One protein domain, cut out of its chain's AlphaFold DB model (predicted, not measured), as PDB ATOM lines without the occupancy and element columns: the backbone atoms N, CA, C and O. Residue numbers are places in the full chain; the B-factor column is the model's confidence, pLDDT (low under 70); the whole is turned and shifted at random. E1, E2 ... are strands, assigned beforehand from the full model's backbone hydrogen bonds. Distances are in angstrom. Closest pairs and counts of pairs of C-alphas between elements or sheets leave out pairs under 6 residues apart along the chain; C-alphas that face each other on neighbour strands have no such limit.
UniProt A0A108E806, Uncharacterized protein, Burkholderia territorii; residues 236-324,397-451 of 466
ATOM      1  N   LEU A 236      -4.473 -15.059 -77.718       66.62
ATOM      2  CA  LEU A 236      -4.604 -15.613 -76.369       66.62
ATOM      3  C   LEU A 236      -4.778 -17.127 -76.478       66.62
ATOM      4  O   LEU A 236      -5.447 -17.621 -77.384       66.62
ATOM      5  N   GLY A 237      -4.191 -17.861 -75.544       68.94
ATOM      6  CA  GLY A 237      -4.341 -19.301 -75.453       68.94
ATOM      7  C   GLY A 237      -5.816 -19.683 -75.443       68.94
ATOM      8  O   GLY A 237      -6.601 -19.154 -74.659       68.94
ATOM      9  N   GLY A 238      -6.200 -20.553 -76.375       72.44
ATOM     10  CA  GLY A 238      -7.584 -20.980 -76.540       72.44
ATOM     11  C   GLY A 238      -8.498 -19.997 -77.267       72.44
ATOM     12  O   GLY A 238      -9.638 -20.367 -77.513       72.44
ATOM     13  N   VAL A 239      -8.051 -18.793 -77.642       80.75
ATOM     14  CA  VAL A 239      -8.845 -17.813 -78.403       80.75
ATOM     15  C   VAL A 239      -8.656 -18.012 -79.904       80.75
ATOM     16  O   VAL A 239      -7.539 -18.174 -80.391       80.75
ATOM     17  N   VAL A 240      -9.754 -17.966 -80.656       81.19
ATOM     18  CA  VAL A 240      -9.742 -18.055 -82.120       81.19
ATOM     19  C   VAL A 240      -9.002 -16.845 -82.689       81.19
ATOM     20  O   VAL A 240      -9.360 -15.696 -82.406       81.19
ATOM     21  N   ASN A 241      -7.979 -17.094 -83.507       74.56
ATOM     22  CA  ASN A 241      -7.208 -16.032 -84.147       74.56
ATOM     23  C   ASN A 241      -8.120 -15.129 -84.999       74.56
ATOM     24  O   ASN A 241      -8.992 -15.613 -85.719       74.56
ATOM     25  N   GLY A 242      -7.942 -13.813 -84.886       75.25
ATOM     26  CA  GLY A 242      -8.773 -12.823 -85.576       75.25
ATOM     27  C   GLY A 242     -10.199 -12.659 -85.030       75.25
ATOM     28  O   GLY A 242     -10.972 -11.910 -85.614       75.25
ATOM     29  N   SER A 243     -10.565 -13.311 -83.919       82.31
ATOM     30  CA  SER A 243     -11.918 -13.189 -83.341       82.31
ATOM     31  C   SER A 243     -12.158 -11.919 -82.517       82.31
ATOM     32  O   SER A 243     -13.281 -11.699 -82.061       82.31
ATOM     33  N   PHE A 244     -11.126 -11.097 -82.313       84.50
ATOM     34  CA  PHE A 244     -11.251  -9.818 -81.621       84.50
ATOM     35  C   PHE A 244     -12.096  -8.839 -82.438       84.50
ATOM     36  O   PHE A 244     -11.844  -8.622 -83.621       84.50
ATOM     37  N   GLY A 245     -13.088  -8.230 -81.793       82.44
ATOM     38  CA  GLY A 245     -13.997  -7.269 -82.408       82.44
ATOM     39  C   GLY A 245     -14.416  -6.162 -81.445       82.44
ATOM     40  O   GLY A 245     -14.225  -6.265 -80.232       82.44
ATOM     41  N   GLY A 246     -14.995  -5.093 -81.993       84.56
ATOM     42  CA  GLY A 246     -15.503  -3.954 -81.224       84.56
ATOM     43  C   GLY A 246     -14.451  -2.883 -80.909       84.56
ATOM     44  O   GLY A 246     -13.508  -2.671 -81.668       84.56
ATOM     45  N   SER A 247     -14.641  -2.167 -79.801       77.31
ATOM     46  CA  SER A 247     -13.718  -1.139 -79.309       77.31
ATOM     47  C   SER A 247     -12.585  -1.800 -78.533       77.31
ATOM     48  O   SER A 247     -12.679  -1.949 -77.319       77.31
ATOM     49  N   TYR A 248     -11.520  -2.203 -79.224       77.12
ATOM     50  CA  TYR A 248     -10.374  -2.834 -78.581       77.12
ATOM     51  C   TYR A 248      -9.047  -2.226 -79.018       77.12
ATOM     52  O   TYR A 248      -8.892  -1.748 -80.141       77.12
ATOM     53  N   PHE A 249      -8.069  -2.289 -78.122       79.31
ATOM     54  CA  PHE A 249      -6.667  -2.238 -78.493       79.31
ATOM     55  C   PHE A 249      -6.038  -3.609 -78.259       79.31
ATOM     56  O   PHE A 249      -6.448  -4.388 -77.392       79.31
ATOM     57  N   TYR A 250      -5.016  -3.883 -79.053       69.56
ATOM     58  CA  TYR A 250      -4.234  -5.100 -79.001       69.56
ATOM     59  C   TYR A 250      -2.762  -4.705 -79.077       69.56
ATOM     60  O   TYR A 250      -2.368  -3.971 -79.985       69.56
ATOM     61  N   GLY A 251      -1.956  -5.162 -78.124       61.09
ATOM     62  CA  GLY A 251      -0.522  -4.906 -78.118       61.09
ATOM     63  C   GLY A 251       0.221  -6.075 -77.494       61.09
ATOM     64  O   GLY A 251      -0.065  -6.473 -76.370       61.09
ATOM     65  N   GLN A 252       1.201  -6.635 -78.201       52.56
ATOM     66  CA  GLN A 252       2.197  -7.469 -77.536       52.56
ATOM     67  C   GLN A 252       3.014  -6.550 -76.630       52.56
ATOM     68  O   GLN A 252       3.692  -5.646 -77.116       52.56
ATOM     69  N   GLN A 253       2.937  -6.739 -75.316       46.44
ATOM     70  CA  GLN A 253       3.897  -6.109 -74.425       46.44
ATOM     71  C   GLN A 253       5.192  -6.918 -74.551       46.44
ATOM     72  O   GLN A 253       5.246  -8.077 -74.148       46.44
ATOM     73  N   TRP A 254       6.214  -6.332 -75.181       42.47
ATOM     74  CA  TRP A 254       7.529  -6.948 -75.373       42.47
ATOM     75  C   TRP A 254       8.295  -6.977 -74.043       42.47
ATOM     76  O   TRP A 254       9.254  -6.238 -73.835       42.47
ATOM     77  N   ALA A 255       7.859  -7.825 -73.118       37.16
ATOM     78  CA  ALA A 255       8.759  -8.433 -72.152       37.16
ATOM     79  C   ALA A 255       9.286  -9.696 -72.841       37.16
ATOM     80  O   ALA A 255       8.488 -10.581 -73.143       37.16
ATOM     81  N   GLY A 256      10.576  -9.713 -73.193       39.91
ATOM     82  CA  GLY A 256      11.198 -10.742 -74.038       39.91
ATOM     83  C   GLY A 256      10.623 -12.147 -73.833       39.91
ATOM     84  O   GLY A 256      10.519 -12.605 -72.702       39.91
ATOM     85  N   ASP A 257      10.195 -12.784 -74.925       47.66
ATOM     86  CA  ASP A 257       9.729 -14.178 -75.009       47.66
ATOM     87  C   ASP A 257       8.670 -14.644 -73.977       47.66
ATOM     88  O   ASP A 257       8.405 -15.839 -73.860       47.66
ATOM     89  N   ALA A 258       8.004 -13.740 -73.246       51.31
ATOM     90  CA  ALA A 258       7.283 -14.098 -72.019       51.31
ATOM     91  C   ALA A 258       5.886 -14.728 -72.204       51.31
ATOM     92  O   ALA A 258       5.210 -14.984 -71.211       51.31
ATOM     93  N   GLY A 259       5.418 -14.989 -73.431       63.31
ATOM     94  CA  GLY A 259       4.157 -15.716 -73.650       63.31
ATOM     95  C   GLY A 259       2.918 -15.062 -73.014       63.31
ATOM     96  O   GLY A 259       1.985 -15.770 -72.638       63.31
ATOM     97  N   ILE A 260       2.893 -13.732 -72.867       70.94
ATOM     98  CA  ILE A 260       1.766 -12.964 -72.313       70.94
ATOM     99  C   ILE A 260       1.302 -11.940 -73.349       70.94
ATOM    100  O   ILE A 260       2.106 -11.256 -73.980       70.94
ATOM    101  N   MET A 261      -0.011 -11.829 -73.510       75.12
ATOM    102  CA  MET A 261      -0.668 -10.916 -74.433       75.12
ATOM    103  C   MET A 261      -1.435  -9.843 -73.667       75.12
ATOM    104  O   MET A 261      -2.167 -10.169 -72.730       75.12
ATOM    105  N   GLN A 262      -1.300  -8.584 -74.094       81.94
ATOM    106  CA  GLN A 262      -2.066  -7.464 -73.561       81.94
ATOM    107  C   GLN A 262      -3.168  -7.056 -74.538       81.94
ATOM    108  O   GLN A 262      -2.952  -6.870 -75.739       81.94
ATOM    109  N   PHE A 263      -4.367  -6.887 -74.003       84.75
ATOM    110  CA  PHE A 263      -5.530  -6.437 -74.751       84.75
ATOM    111  C   PHE A 263      -6.437  -5.612 -73.847       84.75
ATOM    112  O   PHE A 263      -6.284  -5.624 -72.627       84.75
ATOM    113  N   GLY A 264      -7.391  -4.898 -74.426       88.06
ATOM    114  CA  GLY A 264      -8.387  -4.203 -73.627       88.06
ATOM    115  C   GLY A 264      -9.063  -3.078 -74.372       88.06
ATOM    116  O   GLY A 264      -9.150  -3.098 -75.597       88.06
ATOM    117  N   VAL A 265      -9.552  -2.103 -73.616       88.31
ATOM    118  CA  VAL A 265     -10.361  -0.996 -74.123       88.31
ATOM    119  C   VAL A 265      -9.739   0.315 -73.669       88.31
ATOM    120  O   VAL A 265      -9.487   0.509 -72.480       88.31
ATOM    121  N   THR A 266      -9.500   1.219 -74.615       87.38
ATOM    122  CA  THR A 266      -9.007   2.567 -74.336       87.38
ATOM    123  C   THR A 266      -9.887   3.589 -75.034       87.38
ATOM    124  O   THR A 266     -10.267   3.396 -76.189       87.38
ATOM    125  N   GLN A 267     -10.209   4.668 -74.335       85.25
ATOM    126  CA  GLN A 267     -10.959   5.786 -74.883       85.25
ATOM    127  C   GLN A 267     -10.460   7.077 -74.244       85.25
ATOM    128  O   GLN A 267     -10.181   7.140 -73.047       85.25
ATOM    129  N   SER A 268     -10.384   8.124 -75.058       84.31
ATOM    130  CA  SER A 268     -10.203   9.493 -74.597       84.31
ATOM    131  C   SER A 268     -11.283  10.353 -75.233       84.31
ATOM    132  O   SER A 268     -11.531  10.261 -76.437       84.31
ATOM    133  N   ILE A 269     -11.957  11.142 -74.412       79.38
ATOM    134  CA  ILE A 269     -13.012  12.064 -74.805       79.38
ATOM    135  C   ILE A 269     -12.520  13.454 -74.428       79.38
ATOM    136  O   ILE A 269     -12.414  13.744 -73.234       79.38
ATOM    137  N   PRO A 270     -12.191  14.290 -75.425       73.94
ATOM    138  CA  PRO A 270     -11.678  15.618 -75.169       73.94
ATOM    139  C   PRO A 270     -12.756  16.526 -74.580       73.94
ATOM    140  O   PRO A 270     -13.952  16.399 -74.876       73.94
ATOM    141  N   ASP A 271     -12.287  17.494 -73.811       69.19
ATOM    142  CA  ASP A 271     -13.072  18.619 -73.333       69.19
ATOM    143  C   ASP A 271     -13.559  19.426 -74.548       69.19
ATOM    144  O   ASP A 271     -12.768  19.911 -75.361       69.19
ATOM    145  N   GLY A 272     -14.880  19.518 -74.738       59.28
ATOM    146  CA  GLY A 272     -15.448  20.177 -75.912       59.28
ATOM    147  C   GLY A 272     -16.942  20.501 -75.799       59.28
ATOM    148  O   GLY A 272     -17.674  19.799 -75.094       59.28
ATOM    149  N   PRO A 273     -17.410  21.566 -76.486       51.66
ATOM    150  CA  PRO A 273     -18.814  21.975 -76.484       51.66
ATOM    151  C   PRO A 273     -19.689  20.832 -77.015       51.66
ATOM    152  O   PRO A 273     -19.542  20.410 -78.159       51.66
ATOM    153  N   GLY A 274     -20.554  20.299 -76.147       57.00
ATOM    154  CA  GLY A 274     -21.347  19.082 -76.375       57.00
ATOM    155  C   GLY A 274     -21.121  17.987 -75.324       57.00
ATOM    156  O   GLY A 274     -22.049  17.244 -75.023       57.00
ATOM    157  N   ASN A 275     -19.938  17.943 -74.699       60.44
ATOM    158  CA  ASN A 275     -19.613  17.003 -73.614       60.44
ATOM    159  C   ASN A 275     -19.878  17.582 -72.210       60.44
ATOM    160  O   ASN A 275     -19.772  16.860 -71.217       60.44
ATOM    161  N   TYR A 276     -20.201  18.876 -72.130       60.91
ATOM    162  CA  TYR A 276     -20.472  19.596 -70.883       60.91
ATOM    163  C   TYR A 276     -21.934  19.457 -70.456       60.91
ATOM    164  O   TYR A 276     -22.214  19.013 -69.351       60.91
ATOM    165  N   ASP A 277     -22.865  19.785 -71.350       52.75
ATOM    166  CA  ASP A 277     -24.257  20.034 -70.962       52.75
ATOM    167  C   ASP A 277     -25.130  18.778 -70.938       52.75
ATOM    168  O   ASP A 277     -26.203  18.793 -70.335       52.75
ATOM    169  N   ASN A 278     -24.691  17.691 -71.585       59.00
ATOM    170  CA  ASN A 278     -25.450  16.449 -71.625       59.00
ATOM    171  C   ASN A 278     -24.618  15.254 -71.134       59.00
ATOM    172  O   ASN A 278     -23.714  14.788 -71.842       59.00
ATOM    173  N   PRO A 279     -24.911  14.733 -69.934       61.97
ATOM    174  CA  PRO A 279     -24.257  13.542 -69.423       61.97
ATOM    175  C   PRO A 279     -24.470  12.363 -70.379       61.97
ATOM    176  O   PRO A 279     -25.586  11.894 -70.598       61.97
ATOM    177  N   THR A 280     -23.372  11.877 -70.949       69.06
ATOM    178  CA  THR A 280     -23.372  10.841 -71.983       69.06
ATOM    179  C   THR A 280     -22.799   9.559 -71.409       69.06
ATOM    180  O   THR A 280     -21.708   9.548 -70.842       69.06
ATOM    181  N   THR A 281     -23.543   8.464 -71.547       74.62
ATOM    182  CA  THR A 281     -23.069   7.135 -71.150       74.62
ATOM    183  C   THR A 281     -22.442   6.437 -72.344       74.62
ATOM    184  O   THR A 281     -23.019   6.391 -73.427       74.62
ATOM    185  N   TRP A 282     -21.270   5.870 -72.108       78.69
ATOM    186  CA  TRP A 282     -20.467   5.132 -73.060       78.69
ATOM    187  C   TRP A 282     -20.422   3.672 -72.636       78.69
ATOM    188  O   TRP A 282     -20.164   3.361 -71.474       78.69
ATOM    189  N   ASN A 283     -20.665   2.788 -73.596       85.06
ATOM    190  CA  ASN A 283     -20.461   1.358 -73.443       85.06
ATOM    191  C   ASN A 283     -19.526   0.908 -74.565       85.06
ATOM    192  O   ASN A 283     -19.955   0.672 -75.696       85.06
ATOM    193  N   ASN A 284     -18.231   0.853 -74.261       88.19
ATOM    194  CA  ASN A 284     -17.261   0.283 -75.181       88.19
ATOM    195  C   ASN A 284     -17.222  -1.219 -74.971       88.19
ATOM    196  O   ASN A 284     -16.897  -1.696 -73.886       88.19
ATOM    197  N   THR A 285     -17.522  -1.952 -76.032       89.44
ATOM    198  CA  THR A 285     -17.553  -3.406 -75.987       89.44
ATOM    199  C   THR A 285     -16.409  -3.986 -76.807       89.44
ATOM    200  O   THR A 285     -16.225  -3.622 -77.967       89.44
ATOM    201  N   LEU A 286     -15.669  -4.904 -76.195       89.69
ATOM    202  CA  LEU A 286     -14.695  -5.796 -76.809       89.69
ATOM    203  C   LEU A 286     -15.301  -7.204 -76.849       89.69
ATOM    204  O   LEU A 286     -15.802  -7.688 -75.838       89.69
ATOM    205  N   THR A 287     -15.205  -7.892 -77.981       90.75
ATOM    206  CA  THR A 287     -15.624  -9.297 -78.114       90.75
ATOM    207  C   THR A 287     -14.474 -10.173 -78.579       90.75
ATOM    208  O   THR A 287     -13.667  -9.726 -79.389       90.75
ATOM    209  N   PHE A 288     -14.417 -11.423 -78.123       89.31
ATOM    210  CA  PHE A 288     -13.480 -12.438 -78.621       89.31
ATOM    211  C   PHE A 288     -14.047 -13.846 -78.422       89.31
ATOM    212  O   PHE A 288     -14.902 -14.061 -77.566       89.31
ATOM    213  N   THR A 289     -13.599 -14.822 -79.214       89.19
ATOM    214  CA  THR A 289     -14.124 -16.199 -79.151       89.19
ATOM    215  C   THR A 289     -13.098 -17.152 -78.554       89.19
ATOM    216  O   THR A 289     -12.011 -17.291 -79.105       89.19
ATOM    217  N   ILE A 290     -13.451 -17.851 -77.474       88.69
ATOM    218  CA  ILE A 290     -12.642 -18.926 -76.883       88.69
ATOM    219  C   ILE A 290     -13.072 -20.264 -77.500       88.69
ATOM    220  O   ILE A 290     -14.214 -20.681 -77.350       88.69
ATOM    221  N   GLN A 291     -12.168 -20.957 -78.182       86.19
ATOM    222  CA  GLN A 291     -12.372 -22.315 -78.689       86.19
ATOM    223  C   GLN A 291     -12.077 -23.392 -77.640       86.19
ATOM    224  O   GLN A 291     -12.750 -24.415 -77.626       86.19
ATOM    225  N   ASN A 292     -11.051 -23.199 -76.806       82.69
ATOM    226  CA  ASN A 292     -10.660 -24.183 -75.796       82.69
ATOM    227  C   ASN A 292     -10.237 -23.482 -74.511       82.69
ATOM    228  O   ASN A 292      -9.131 -22.946 -74.417       82.69
ATOM    229  N   PHE A 293     -11.106 -23.526 -73.507       82.31
ATOM    230  CA  PHE A 293     -10.885 -22.811 -72.254       82.31
ATOM    231  C   PHE A 293      -9.668 -23.332 -71.474       82.31
ATOM    232  O   PHE A 293      -8.949 -22.562 -70.842       82.31
ATOM    233  N   ASN A 294      -9.352 -24.626 -71.597       80.62
ATOM    234  CA  ASN A 294      -8.208 -25.242 -70.917       80.62
ATOM    235  C   ASN A 294      -6.851 -24.736 -71.431       80.62
ATOM    236  O   ASN A 294      -5.827 -24.943 -70.784       80.62
ATOM    237  N   GLN A 295      -6.825 -24.081 -72.594       76.19
ATOM    238  CA  GLN A 295      -5.620 -23.455 -73.138       76.19
ATOM    239  C   GLN A 295      -5.408 -22.025 -72.618       76.19
ATOM    240  O   GLN A 295      -4.419 -21.399 -72.995       76.19
ATOM    241  N   MET A 296      -6.283 -21.528 -71.738       77.62
ATOM    242  CA  MET A 296      -6.197 -20.210 -71.113       77.62
ATOM    243  C   MET A 296      -5.904 -20.342 -69.602       77.62
ATOM    244  O   MET A 296      -6.762 -20.051 -68.774       77.62
ATOM    245  N   PRO A 297      -4.700 -20.785 -69.190       72.62
ATOM    246  CA  PRO A 297      -4.383 -20.985 -67.770       72.62
ATOM    247  C   PRO A 297      -4.277 -19.669 -66.986       72.62
ATOM    248  O   PRO A 297      -4.274 -19.676 -65.756       72.62
ATOM    249  N   TYR A 298      -4.167 -18.540 -67.687       80.69
ATOM    250  CA  TYR A 298      -4.025 -17.223 -67.093       80.69
ATOM    251  C   TYR A 298      -4.778 -16.184 -67.919       80.69
ATOM    252  O   TYR A 298      -4.545 -16.034 -69.123       80.69
ATOM    253  N   ALA A 299      -5.663 -15.458 -67.241       86.12
ATOM    254  CA  ALA A 299      -6.342 -14.277 -67.746       86.12
ATOM    255  C   ALA A 299      -6.659 -13.364 -66.558       86.12
ATOM    256  O   ALA A 299      -7.357 -13.770 -65.626       86.12
ATOM    257  N   VAL A 300      -6.152 -12.135 -66.574       87.69
ATOM    258  CA  VAL A 300      -6.371 -11.164 -65.502       87.69
ATOM    259  C   VAL A 300      -6.751  -9.799 -66.049       87.69
ATOM    260  O   VAL A 300      -6.248  -9.369 -67.084       87.69
ATOM    261  N   LEU A 301      -7.588  -9.087 -65.303       89.38
ATOM    262  CA  LEU A 301      -7.699  -7.638 -65.379       89.38
ATOM    263  C   LEU A 301      -6.473  -7.059 -64.665       89.38
ATOM    264  O   LEU A 301      -6.376  -7.121 -63.437       89.38
ATOM    265  N   SER A 302      -5.507  -6.561 -65.432       87.56
ATOM    266  CA  SER A 302      -4.213  -6.120 -64.908       87.56
ATOM    267  C   SER A 302      -4.278  -4.693 -64.386       87.56
ATOM    268  O   SER A 302      -3.835  -4.427 -63.266       87.56
ATOM    269  N   SER A 303      -4.871  -3.783 -65.156       85.75
ATOM    270  CA  SER A 303      -4.988  -2.386 -64.761       85.75
ATOM    271  C   SER A 303      -6.295  -1.752 -65.212       85.75
ATOM    272  O   SER A 303      -6.855  -2.076 -66.261       85.75
ATOM    273  N   VAL A 304      -6.767  -0.824 -64.386       84.75
ATOM    274  CA  VAL A 304      -7.858   0.086 -64.714       84.75
ATOM    275  C   VAL A 304      -7.377   1.493 -64.409       84.75
ATOM    276  O   VAL A 304      -7.003   1.815 -63.280       84.75
ATOM    277  N   THR A 305      -7.374   2.327 -65.438       80.56
ATOM    278  CA  THR A 305      -7.154   3.764 -65.324       80.56
ATOM    279  C   THR A 305      -8.407   4.464 -65.812       80.56
ATOM    280  O   THR A 305      -8.925   4.133 -66.875       80.56
ATOM    281  N   GLY A 306      -8.881   5.426 -65.039       73.75
ATOM    282  CA  GLY A 306     -10.028   6.259 -65.363       73.75
ATOM    283  C   GLY A 306      -9.656   7.722 -65.177       73.75
ATOM    284  O   GLY A 306      -8.752   8.038 -64.406       73.75
ATOM    285  N   GLY A 307     -10.328   8.569 -65.945       66.50
ATOM    286  CA  GLY A 307     -10.222  10.015 -66.016       66.50
ATOM    287  C   GLY A 307     -11.631  10.592 -66.058       66.50
ATOM    288  O   GLY A 307     -12.205  10.622 -67.136       66.50
ATOM    289  N   ASN A 308     -12.208  11.031 -64.940       61.44
ATOM    290  CA  ASN A 308     -13.498  11.751 -64.877       61.44
ATOM    291  C   ASN A 308     -14.758  11.014 -65.389       61.44
ATOM    292  O   ASN A 308     -15.829  11.618 -65.437       61.44
ATOM    293  N   SER A 309     -14.658   9.744 -65.795       67.88
ATOM    294  CA  SER A 309     -15.764   9.078 -66.495       67.88
ATOM    295  C   SER A 309     -15.872   7.565 -66.322       67.88
ATOM    296  O   SER A 309     -16.904   7.009 -66.689       67.88
ATOM    297  N   PHE A 310     -14.871   6.875 -65.773       76.69
ATOM    298  CA  PHE A 310     -14.911   5.417 -65.632       76.69
ATOM    299  C   PHE A 310     -15.970   4.965 -64.606       76.69
ATOM    300  O   PHE A 310     -16.209   5.643 -63.608       76.69
ATOM    301  N   ARG A 311     -16.627   3.817 -64.840       75.56
ATOM    302  CA  ARG A 311     -17.572   3.220 -63.876       75.56
ATOM    303  C   ARG A 311     -17.281   1.769 -63.555       75.56
ATOM    304  O   ARG A 311     -17.127   1.419 -62.380       75.56
ATOM    305  N   SER A 312     -17.287   0.921 -64.578       81.69
ATOM    306  CA  SER A 312     -17.158  -0.516 -64.387       81.69
ATOM    307  C   SER A 312     -16.539  -1.232 -65.573       81.69
ATOM    308  O   SER A 312     -16.562  -0.760 -66.712       81.69
ATOM    309  N   VAL A 313     -15.992  -2.403 -65.259       87.56
ATOM    310  CA  VAL A 313     -15.664  -3.448 -66.218       87.56
ATOM    311  C   VAL A 313     -16.616  -4.606 -65.977       87.56
ATOM    312  O   VAL A 313     -16.635  -5.178 -64.883       87.56
ATOM    313  N   ASP A 314     -17.340  -4.982 -67.021       89.62
ATOM    314  CA  ASP A 314     -18.216  -6.139 -67.024       89.62
ATOM    315  C   ASP A 314     -17.660  -7.198 -67.981       89.62
ATOM    316  O   ASP A 314     -17.206  -6.884 -69.082       89.62
ATOM    317  N   VAL A 315     -17.715  -8.463 -67.575       90.12
ATOM    318  CA  VAL A 315     -17.361  -9.620 -68.404       90.12
ATOM    319  C   VAL A 315     -18.583 -10.516 -68.496       90.12
ATOM    320  O   VAL A 315     -19.118 -10.945 -67.476       90.12
ATOM    321  N   ASN A 316     -19.061 -10.759 -69.715       89.56
ATOM    322  CA  ASN A 316     -20.266 -11.542 -69.998       89.56
ATOM    323  C   ASN A 316     -21.489 -11.088 -69.174       89.56
ATOM    324  O   ASN A 316     -22.279 -11.897 -68.695       89.56
ATOM    325  N   GLY A 317     -21.632  -9.768 -68.995       83.38
ATOM    326  CA  GLY A 317     -22.719  -9.147 -68.230       83.38
ATOM    327  C   GLY A 317     -22.539  -9.162 -66.708       83.38
ATOM    328  O   GLY A 317     -23.413  -8.672 -65.999       83.38
ATOM    329  N   VAL A 318     -21.426  -9.696 -66.195       83.06
ATOM    330  CA  VAL A 318     -21.087  -9.680 -64.767       83.06
ATOM    331  C   VAL A 318     -20.069  -8.581 -64.493       83.06
ATOM    332  O   VAL A 318     -18.974  -8.603 -65.050       83.06
ATOM    333  N   THR A 319     -20.397  -7.643 -63.608       84.56
ATOM    334  CA  THR A 319     -19.453  -6.608 -63.171       84.56
ATOM    335  C   THR A 319     -18.341  -7.219 -62.330       84.56
ATOM    336  O   THR A 319     -18.573  -7.687 -61.215       84.56
ATOM    337  N   ILE A 320     -17.121  -7.201 -62.864       84.31
ATOM    338  CA  ILE A 320     -15.928  -7.725 -62.190       84.31
ATOM    339  C   ILE A 320     -15.173  -6.625 -61.446       84.31
ATOM    340  O   ILE A 320     -14.504  -6.887 -60.454       84.31
ATOM    341  N   TYR A 321     -15.292  -5.378 -61.899       84.06
ATOM    342  CA  TYR A 321     -14.635  -4.237 -61.278       84.06
ATOM    343  C   TYR A 321     -15.535  -3.014 -61.360       84.06
ATOM    344  O   TYR A 321     -16.082  -2.716 -62.419       84.06
ATOM    345  N   SER A 322     -15.640  -2.273 -60.261       79.12
ATOM    346  CA  SER A 322     -16.257  -0.953 -60.231       79.12
ATOM    347  C   SER A 322     -15.540  -0.064 -59.222       79.12
ATOM    348  O   SER A 322     -14.997  -0.545 -58.229       79.12
ATOM    349  N   GLU A 323     -15.526   1.238 -59.486       65.94
ATOM    350  CA  GLU A 323     -15.014   2.228 -58.534       65.94
ATOM    351  C   GLU A 323     -15.963   2.516 -57.375       65.94
ATOM    352  O   GLU A 323     -15.553   3.072 -56.356       65.94
ATOM    353  N   THR A 324     -17.230   2.144 -57.519       54.97
ATOM    354  CA  THR A 324     -18.265   2.395 -56.530       54.97
ATOM    355  C   THR A 324     -18.733   1.078 -55.916       54.97
ATOM    356  O   THR A 324     -18.906   0.062 -56.589       54.97
ATOM    357  N   GLY A 397     -14.753  12.652 -57.972       38.41
ATOM    358  CA  GLY A 397     -14.003  12.068 -56.846       38.41
ATOM    359  C   GLY A 397     -13.656  10.584 -57.029       38.41
ATOM    360  O   GLY A 397     -12.926  10.018 -56.220       38.41
ATOM    361  N   ALA A 398     -14.167   9.960 -58.090       44.25
ATOM    362  CA  ALA A 398     -13.849   8.604 -58.515       44.25
ATOM    363  C   ALA A 398     -12.982   8.691 -59.775       44.25
ATOM    364  O   ALA A 398     -13.454   8.613 -60.905       44.25
ATOM    365  N   ASN A 399     -11.716   9.023 -59.551       50.78
ATOM    366  CA  ASN A 399     -10.682   8.904 -60.557       50.78
ATOM    367  C   ASN A 399      -9.763   7.799 -60.042       50.78
ATOM    368  O   ASN A 399      -9.011   8.053 -59.089       50.78
ATOM    369  N   PRO A 400      -9.808   6.565 -60.569       51.16
ATOM    370  CA  PRO A 400      -8.883   5.551 -60.145       51.16
ATOM    371  C   PRO A 400      -7.583   5.972 -60.819       51.16
ATOM    372  O   PRO A 400      -7.309   5.625 -61.970       51.16
ATOM    373  N   GLY A 401      -6.790   6.792 -60.123       58.47
ATOM    374  CA  GLY A 401      -5.394   6.975 -60.490       58.47
ATOM    375  C   GLY A 401      -4.826   5.581 -60.722       58.47
ATOM    376  O   GLY A 401      -5.104   4.710 -59.903       58.47
ATOM    377  N   SER A 402      -4.173   5.371 -61.870       60.62
ATOM    378  CA  SER A 402      -3.829   4.052 -62.430       60.62
ATOM    379  C   SER A 402      -3.729   2.953 -61.367       60.62
ATOM    380  O   SER A 402      -2.774   2.916 -60.585       60.62
ATOM    381  N   ARG A 403      -4.759   2.100 -61.285       67.44
ATOM    382  CA  ARG A 403      -4.815   1.023 -60.296       67.44
ATOM    383  C   ARG A 403      -4.399  -0.273 -60.955       67.44
ATOM    384  O   ARG A 403      -5.030  -0.732 -61.905       67.44
ATOM    385  N   THR A 404      -3.365  -0.894 -60.405       75.81
ATOM    386  CA  THR A 404      -3.086  -2.304 -60.665       75.81
ATOM    387  C   THR A 404      -4.117  -3.132 -59.907       75.81
ATOM    388  O   THR A 404      -4.166  -3.089 -58.679       75.81
ATOM    389  N   VAL A 405      -4.972  -3.841 -60.641       78.88
ATOM    390  CA  VAL A 405      -6.082  -4.616 -60.069       78.88
ATOM    391  C   VAL A 405      -5.671  -6.075 -59.870       78.88
ATOM    392  O   VAL A 405      -5.972  -6.654 -58.830       78.88
ATOM    393  N   ASN A 406      -4.952  -6.654 -60.840       82.12
ATOM    394  CA  ASN A 406      -4.517  -8.057 -60.852       82.12
ATOM    395  C   ASN A 406      -5.635  -9.050 -60.479       82.12
ATOM    396  O   ASN A 406      -5.434  -9.976 -59.693       82.12
ATOM    397  N   MET A 407      -6.831  -8.856 -61.037       82.50
ATOM    398  CA  MET A 407      -7.982  -9.712 -60.755       82.50
ATOM    399  C   MET A 407      -8.076 -10.844 -61.771       82.50
ATOM    400  O   MET A 407      -8.082 -10.591 -62.971       82.50
ATOM    401  N   ASN A 408      -8.203 -12.084 -61.296       85.38
ATOM    402  CA  ASN A 408      -8.445 -13.241 -62.153       85.38
ATOM    403  C   ASN A 408      -9.823 -13.145 -62.822       85.38
ATOM    404  O   ASN A 408     -10.839 -13.101 -62.126       85.38
ATOM    405  N   ILE A 409      -9.846 -13.145 -64.157       88.94
ATOM    406  CA  ILE A 409     -11.088 -13.063 -64.935       88.94
ATOM    407  C   ILE A 409     -11.560 -14.411 -65.483       88.94
ATOM    408  O   ILE A 409     -12.674 -14.485 -65.991       88.94
ATOM    409  N   LEU A 410     -10.767 -15.481 -65.344       87.75
ATOM    410  CA  LEU A 410     -11.137 -16.823 -65.809       87.75
ATOM    411  C   LEU A 410     -12.524 -17.287 -65.329       87.75
ATOM    412  O   LEU A 410     -13.258 -17.821 -66.154       87.75
ATOM    413  N   PRO A 411     -12.953 -17.051 -64.071       90.50
ATOM    414  CA  PRO A 411     -14.278 -17.486 -63.615       90.50
ATOM    415  C   PRO A 411     -15.460 -16.861 -64.371       90.50
ATOM    416  O   PRO A 411     -16.573 -17.369 -64.268       90.50
ATOM    417  N   TYR A 412     -15.237 -15.760 -65.092       89.56
ATOM    418  CA  TYR A 412     -16.273 -15.024 -65.821       89.56
ATOM    419  C   TYR A 412     -16.253 -15.305 -67.326       89.56
ATOM    420  O   TYR A 412     -17.084 -14.776 -68.060       89.56
ATOM    421  N   LEU A 413     -15.307 -16.118 -67.788       90.06
ATOM    422  CA  LEU A 413     -15.117 -16.479 -69.186       90.06
ATOM    423  C   LEU A 413     -15.662 -17.889 -69.461       90.06
ATOM    424  O   LEU A 413     -15.765 -18.719 -68.560       90.06
ATOM    425  N   HIS A 414     -16.000 -18.168 -70.717       91.00
ATOM    426  CA  HIS A 414     -16.494 -19.478 -71.148       91.00
ATOM    427  C   HIS A 414     -16.078 -19.802 -72.588       91.00
ATOM    428  O   HIS A 414     -15.678 -18.920 -73.343       91.00
ATOM    429  N   GLU A 415     -16.192 -21.063 -73.005       90.94
ATOM    430  CA  GLU A 415     -16.038 -21.422 -74.421       90.94
ATOM    431  C   GLU A 415     -17.145 -20.767 -75.266       90.94
ATOM    432  O   GLU A 415     -18.297 -20.662 -74.842       90.94
ATOM    433  N   GLY A 416     -16.796 -20.300 -76.461       90.19
ATOM    434  CA  GLY A 416     -17.646 -19.490 -77.328       90.19
ATOM    435  C   GLY A 416     -17.332 -17.993 -77.264       90.19
ATOM    436  O   GLY A 416     -16.224 -17.576 -76.919       90.19
ATOM    437  N   VAL A 417     -18.301 -17.174 -77.676       92.06
ATOM    438  CA  VAL A 417     -18.154 -15.712 -77.742       92.06
ATOM    439  C   VAL A 417     -18.203 -15.128 -76.338       92.06
ATOM    440  O   VAL A 417     -19.185 -15.317 -75.630       92.06
ATOM    441  N   ASN A 418     -17.163 -14.387 -75.972       92.62
ATOM    442  CA  ASN A 418     -17.074 -13.623 -74.740       92.62
ATOM    443  C   ASN A 418     -17.127 -12.134 -75.058       92.62
ATOM    444  O   ASN A 418     -16.603 -11.680 -76.081       92.62
ATOM    445  N   THR A 419     -17.714 -11.384 -74.138       91.94
ATOM    446  CA  THR A 419     -17.918  -9.946 -74.257       91.94
ATOM    447  C   THR A 419     -17.377  -9.256 -73.017       91.94
ATOM    448  O   THR A 419     -17.729  -9.610 -71.895       91.94
ATOM    449  N   VAL A 420     -16.541  -8.248 -73.220       91.88
ATOM    450  CA  VAL A 420     -16.078  -7.326 -72.188       91.88
ATOM    451  C   VAL A 420     -16.688  -5.968 -72.476       91.88
ATOM    452  O   VAL A 420     -16.471  -5.415 -73.552       91.88
ATOM    453  N   SER A 421     -17.412  -5.415 -71.514       90.00
ATOM    454  CA  SER A 421     -17.999  -4.084 -71.616       90.00
ATOM    455  C   SER A 421     -17.348  -3.162 -70.599       90.00
ATOM    456  O   SER A 421     -17.262  -3.475 -69.414       90.00
ATOM    457  N   VAL A 422     -16.874  -2.017 -71.073       88.56
ATOM    458  CA  VAL A 422     -16.404  -0.929 -70.223       88.56
ATOM    459  C   VAL A 422     -17.464   0.150 -70.228       88.56
ATOM    460  O   VAL A 422     -17.744   0.758 -71.267       88.56
ATOM    461  N   ASN A 423     -18.050   0.369 -69.055       83.50
ATOM    462  CA  ASN A 423     -19.062   1.388 -68.860       83.50
ATOM    463  C   ASN A 423     -18.407   2.646 -68.309       83.50
ATOM    464  O   ASN A 423     -17.680   2.615 -67.311       83.50
ATOM    465  N   ALA A 424     -18.713   3.761 -68.954       78.62
ATOM    466  CA  ALA A 424     -18.257   5.074 -68.555       78.62
ATOM    467  C   ALA A 424     -19.386   6.096 -68.719       78.62
ATOM    468  O   ALA A 424     -20.290   5.929 -69.533       78.62
ATOM    469  N   THR A 425     -19.355   7.180 -67.954       72.75
ATOM    470  CA  THR A 425     -20.244   8.324 -68.158       72.75
ATOM    471  C   THR A 425     -19.437   9.598 -68.104       72.75
ATOM    472  O   THR A 425     -18.850   9.915 -67.075       72.75
ATOM    473  N   THR A 426     -19.463  10.350 -69.193       70.19
ATOM    474  CA  THR A 426     -18.924  11.705 -69.235       70.19
ATOM    475  C   THR A 426     -20.014  12.700 -68.870       70.19
ATOM    476  O   THR A 426     -21.175  12.518 -69.231       70.19
ATOM    477  N   GLY A 427     -19.639  13.765 -68.176       56.22
ATOM    478  CA  GLY A 427     -20.490  14.912 -67.878       56.22
ATOM    479  C   GLY A 427     -19.629  16.033 -67.309       56.22
ATOM    480  O   GLY A 427     -18.516  15.777 -66.849       56.22
ATOM    481  N   GLY A 428     -20.109  17.267 -67.369       51.91
ATOM    482  CA  GLY A 428     -19.333  18.419 -66.935       51.91
ATOM    483  C   GLY A 428     -20.208  19.615 -66.600       51.91
ATOM    484  O   GLY A 428     -21.428  19.570 -66.711       51.91
ATOM    485  N   TYR A 429     -19.577  20.699 -66.170       44.94
ATOM    486  CA  TYR A 429     -20.229  21.997 -66.036       44.94
ATOM    487  C   TYR A 429     -19.241  23.081 -66.469       44.94
ATOM    488  O   TYR A 429     -18.091  23.103 -66.028       44.94
ATOM    489  N   GLY A 430     -19.674  23.983 -67.352       54.72
ATOM    490  CA  GLY A 430     -18.812  25.031 -67.904       54.72
ATOM    491  C   GLY A 430     -17.803  24.500 -68.929       54.72
ATOM    492  O   GLY A 430     -18.194  23.855 -69.893       54.72
ATOM    493  N   TRP A 431     -16.513  24.805 -68.747       51.81
ATOM    494  CA  TRP A 431     -15.421  24.452 -69.678       51.81
ATOM    495  C   TRP A 431     -14.679  23.159 -69.311       51.81
ATOM    496  O   TRP A 431     -13.649  22.859 -69.905       51.81
ATOM    497  N   VAL A 432     -15.168  22.421 -68.312       53.12
ATOM    498  CA  VAL A 432     -14.562  21.176 -67.824       53.12
ATOM    499  C   VAL A 432     -15.569  20.050 -68.025       53.12
ATOM    500  O   VAL A 432     -16.667  20.082 -67.471       53.12
ATOM    501  N   GLY A 433     -15.216  19.070 -68.849       57.44
ATOM    502  CA  GLY A 433     -16.063  17.940 -69.235       57.44
ATOM    503  C   GLY A 433     -15.292  17.026 -70.175       57.44
ATOM    504  O   GLY A 433     -14.271  17.437 -70.689       57.44
ATOM    505  N   GLY A 434     -15.753  15.797 -70.389       67.75
ATOM    506  CA  GLY A 434     -14.973  14.772 -71.092       67.75
ATOM    507  C   GLY A 434     -14.497  13.681 -70.137       67.75
ATOM    508  O   GLY A 434     -15.071  13.491 -69.063       67.75
ATOM    509  N   GLY A 435     -13.490  12.919 -70.549       75.81
ATOM    510  CA  GLY A 435     -12.923  11.869 -69.714       75.81
ATOM    511  C   GLY A 435     -12.160  10.812 -70.493       75.81
ATOM    512  O   GLY A 435     -12.209  10.751 -71.717       75.81
ATOM    513  N   SER A 436     -11.442   9.958 -69.784       78.25
ATOM    514  CA  SER A 436     -10.642   8.898 -70.384       78.25
ATOM    515  C   SER A 436     -10.726   7.619 -69.573       78.25
ATOM    516  O   SER A 436     -10.999   7.628 -68.377       78.25
ATOM    517  N   TRP A 437     -10.517   6.490 -70.231       83.44
ATOM    518  CA  TRP A 437     -10.347   5.218 -69.552       83.44
ATOM    519  C   TRP A 437      -9.410   4.319 -70.332       83.44
ATOM    520  O   TRP A 437      -9.374   4.334 -71.559       83.44
ATOM    521  N   ASN A 438      -8.651   3.525 -69.590       86.12
ATOM    522  CA  ASN A 438      -7.767   2.498 -70.102       86.12
ATOM    523  C   ASN A 438      -7.927   1.267 -69.215       86.12
ATOM    524  O   ASN A 438      -7.501   1.257 -68.060       86.12
ATOM    525  N   VAL A 439      -8.587   0.255 -69.763       88.38
ATOM    526  CA  VAL A 439      -8.798  -1.038 -69.124       88.38
ATOM    527  C   VAL A 439      -7.905  -2.038 -69.825       88.38
ATOM    528  O   VAL A 439      -8.022  -2.221 -71.037       88.38
ATOM    529  N   GLN A 440      -7.023  -2.678 -69.067       89.06
ATOM    530  CA  GLN A 440      -6.026  -3.595 -69.596       89.06
ATOM    531  C   GLN A 440      -6.211  -4.979 -69.002       89.06
ATOM    532  O   GLN A 440      -6.304  -5.159 -67.788       89.06
ATOM    533  N   PHE A 441      -6.191  -5.962 -69.882       88.69
ATOM    534  CA  PHE A 441      -6.171  -7.366 -69.551       88.69
ATOM    535  C   PHE A 441      -4.858  -7.977 -70.007       88.69
ATOM    536  O   PHE A 441      -4.276  -7.568 -71.016       88.69
ATOM    537  N   LEU A 442      -4.417  -8.981 -69.262       86.06
ATOM    538  CA  LEU A 442      -3.300  -9.834 -69.625       86.06
ATOM    539  C   LEU A 442      -3.791 -11.270 -69.685       86.06
ATOM    540  O   LEU A 442      -4.561 -11.695 -68.829       86.06
ATOM    541  N   GLY A 443      -3.306 -12.044 -70.644       79.50
ATOM    542  CA  GLY A 443      -3.511 -13.488 -70.630       79.50
ATOM    543  C   GLY A 443      -2.393 -14.235 -71.335       79.50
ATOM    544  O   GLY A 443      -1.572 -13.625 -72.021       79.50
ATOM    545  N   THR A 444      -2.327 -15.551 -71.137       75.12
ATOM    546  CA  THR A 444      -1.308 -16.383 -71.791       75.12
ATOM    547  C   THR A 444      -1.479 -16.320 -73.300       75.12
ATOM    548  O   THR A 444      -2.585 -16.473 -73.806       75.12
ATOM    549  N   MET A 445      -0.386 -16.119 -74.020       69.88
ATOM    550  CA  MET A 445      -0.330 -16.167 -75.471       69.88
ATOM    551  C   MET A 445      -0.015 -17.593 -75.920       69.88
ATOM    552  O   MET A 445       0.885 -18.235 -75.379       69.88
ATOM    553  N   LYS A 446      -0.722 -18.073 -76.942       67.19
ATOM    554  CA  LYS A 446      -0.369 -19.305 -77.648       67.19
ATOM    555  C   LYS A 446      -0.164 -18.976 -79.119       67.19
ATOM    556  O   LYS A 446      -1.063 -18.476 -79.790       67.19
ATOM    557  N   CYS A 447       1.036 -19.252 -79.609       63.34
ATOM    558  CA  CYS A 447       1.348 -19.170 -81.026       63.34
ATOM    559  C   CYS A 447       1.246 -20.585 -81.595       63.34
ATOM    560  O   CYS A 447       2.094 -21.427 -81.294       63.34
ATOM    561  N   ASP A 448       0.206 -20.866 -82.378       57.31
ATOM    562  CA  ASP A 448       0.187 -22.101 -83.155       57.31
ATOM    563  C   ASP A 448       1.237 -21.968 -84.279       57.31
ATOM    564  O   ASP A 448       1.224 -20.971 -85.008       57.31
ATOM    565  N   PRO A 449       2.197 -22.901 -84.406       56.16
ATOM    566  CA  PRO A 449       3.233 -22.810 -85.427       56.16
ATOM    567  C   PRO A 449       2.632 -22.982 -86.828       56.16
ATOM    568  O   PRO A 449       1.785 -23.846 -87.049       56.16
ATOM    569  N   VAL A 450       3.107 -22.194 -87.793       56.91
ATOM    570  CA  VAL A 450       2.796 -22.398 -89.213       56.91
ATOM    571  C   VAL A 450       3.822 -23.370 -89.773       56.91
ATOM    572  O   VAL A 450       5.008 -23.055 -89.855       56.91
ATOM    573  N   CYS A 451       3.368 -24.560 -90.144       61.12
ATOM    574  CA  CYS A 451       4.214 -25.595 -90.718       61.12
ATOM    575  C   CYS A 451       4.034 -25.651 -92.234       61.12
ATOM    576  O   CYS A 451       2.916 -25.798 -92.718       61.12
TER     577      CYS A 451
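What this domain is: This is residues 236 to 324 and 397 to 451 of the 466 residues of an uncharacterized protein of Burkholderia territorii (UniProt A0A108E806). Two twisted sheets lie face to face as a sandwich, one of five strands and one of four, their strands running close to one another's direction. Together they form a jelly roll, one long hairpin wound over both sheets in four nested antiparallel pairs: E2 with E9, E3 with E8, E4 with E7, and E5 with E6. The printed part has 144 residues, with no named helix and nine strands, E1 to E9 in order along the chain. The sheets run E1 - E2 - E9 - E4 - E7 and E3 - E8 - E5 - E6, both antiparallel throughout, and the class is all strand. The whole is compact, with a radius of gyration of the C-alphas of 16.4 A, yet elongated, spanning 59 by 31 by 25 A.

Where its parts are: Residues 236 to 248 hold no named element, though residues 245 to 246 pair antiparallel with residues 286 to 287. E1 is residues 249 to 251, beginning at C-alpha 249 (-6.667, -2.238, -78.493). E2, residues 260 to 269, is 29.2 A long. E3, residues 280 to 290, is 32.0 A long. E4, residues 299 to 307, is 24.7 A long. E5 is residues 310 to 315, E6 residues 318 to 322, and E7 residues 403 to 408. E8, residues 416 to 426, is 32.3 A long. E9, residues 435 to 446, is 34.5 A long, bends by 51 degrees at residue 443, and ends at C-alpha 446 (-0.369, -19.305, -77.648).

How they stand to each other: In the larger sheet, E1 and E7 are the edge strands. E1 and E2 form a hairpin, with N 249 and O 264 2.9 A apart, within hydrogen-bond range. So are N 269 and O 435 of E2 and E9, 2.7 A, N 307 and O 436 of E4 and E9, 2.7 A, and N 301 and O 407 of E4 and E7, 2.8 A. In the other sheet, E3 and E6 are the edge strands. Here N 282 and O 424 of E3 and E8 are 2.8 A apart, N 314 and O 421 of E5 and E8 2.8 A, and N 315 and O 318 of the hairpin E5 and E6 2.8 A. The facing parts of the sheets are 10.0 A apart centre to centre, with planes 4 degrees apart and strands at 20 degrees. Between the sheets, the closest C-alphas of E5 and E9 are those of Phe 310 and Trp 437, 6.0 A.

The domain as a whole: The C-alphas farthest apart, of Gly 430 and Cys 451, are 60.1 A apart. Residues 325 to 396 are not printed; C-alphas 324 and 397 are 10.6 A apart across this cut. Of the links printed whole, none is long. The mean pLDDT of the printed part is 74.5; 49 residues are under 70, among them 250 to 259 and 271 to 280.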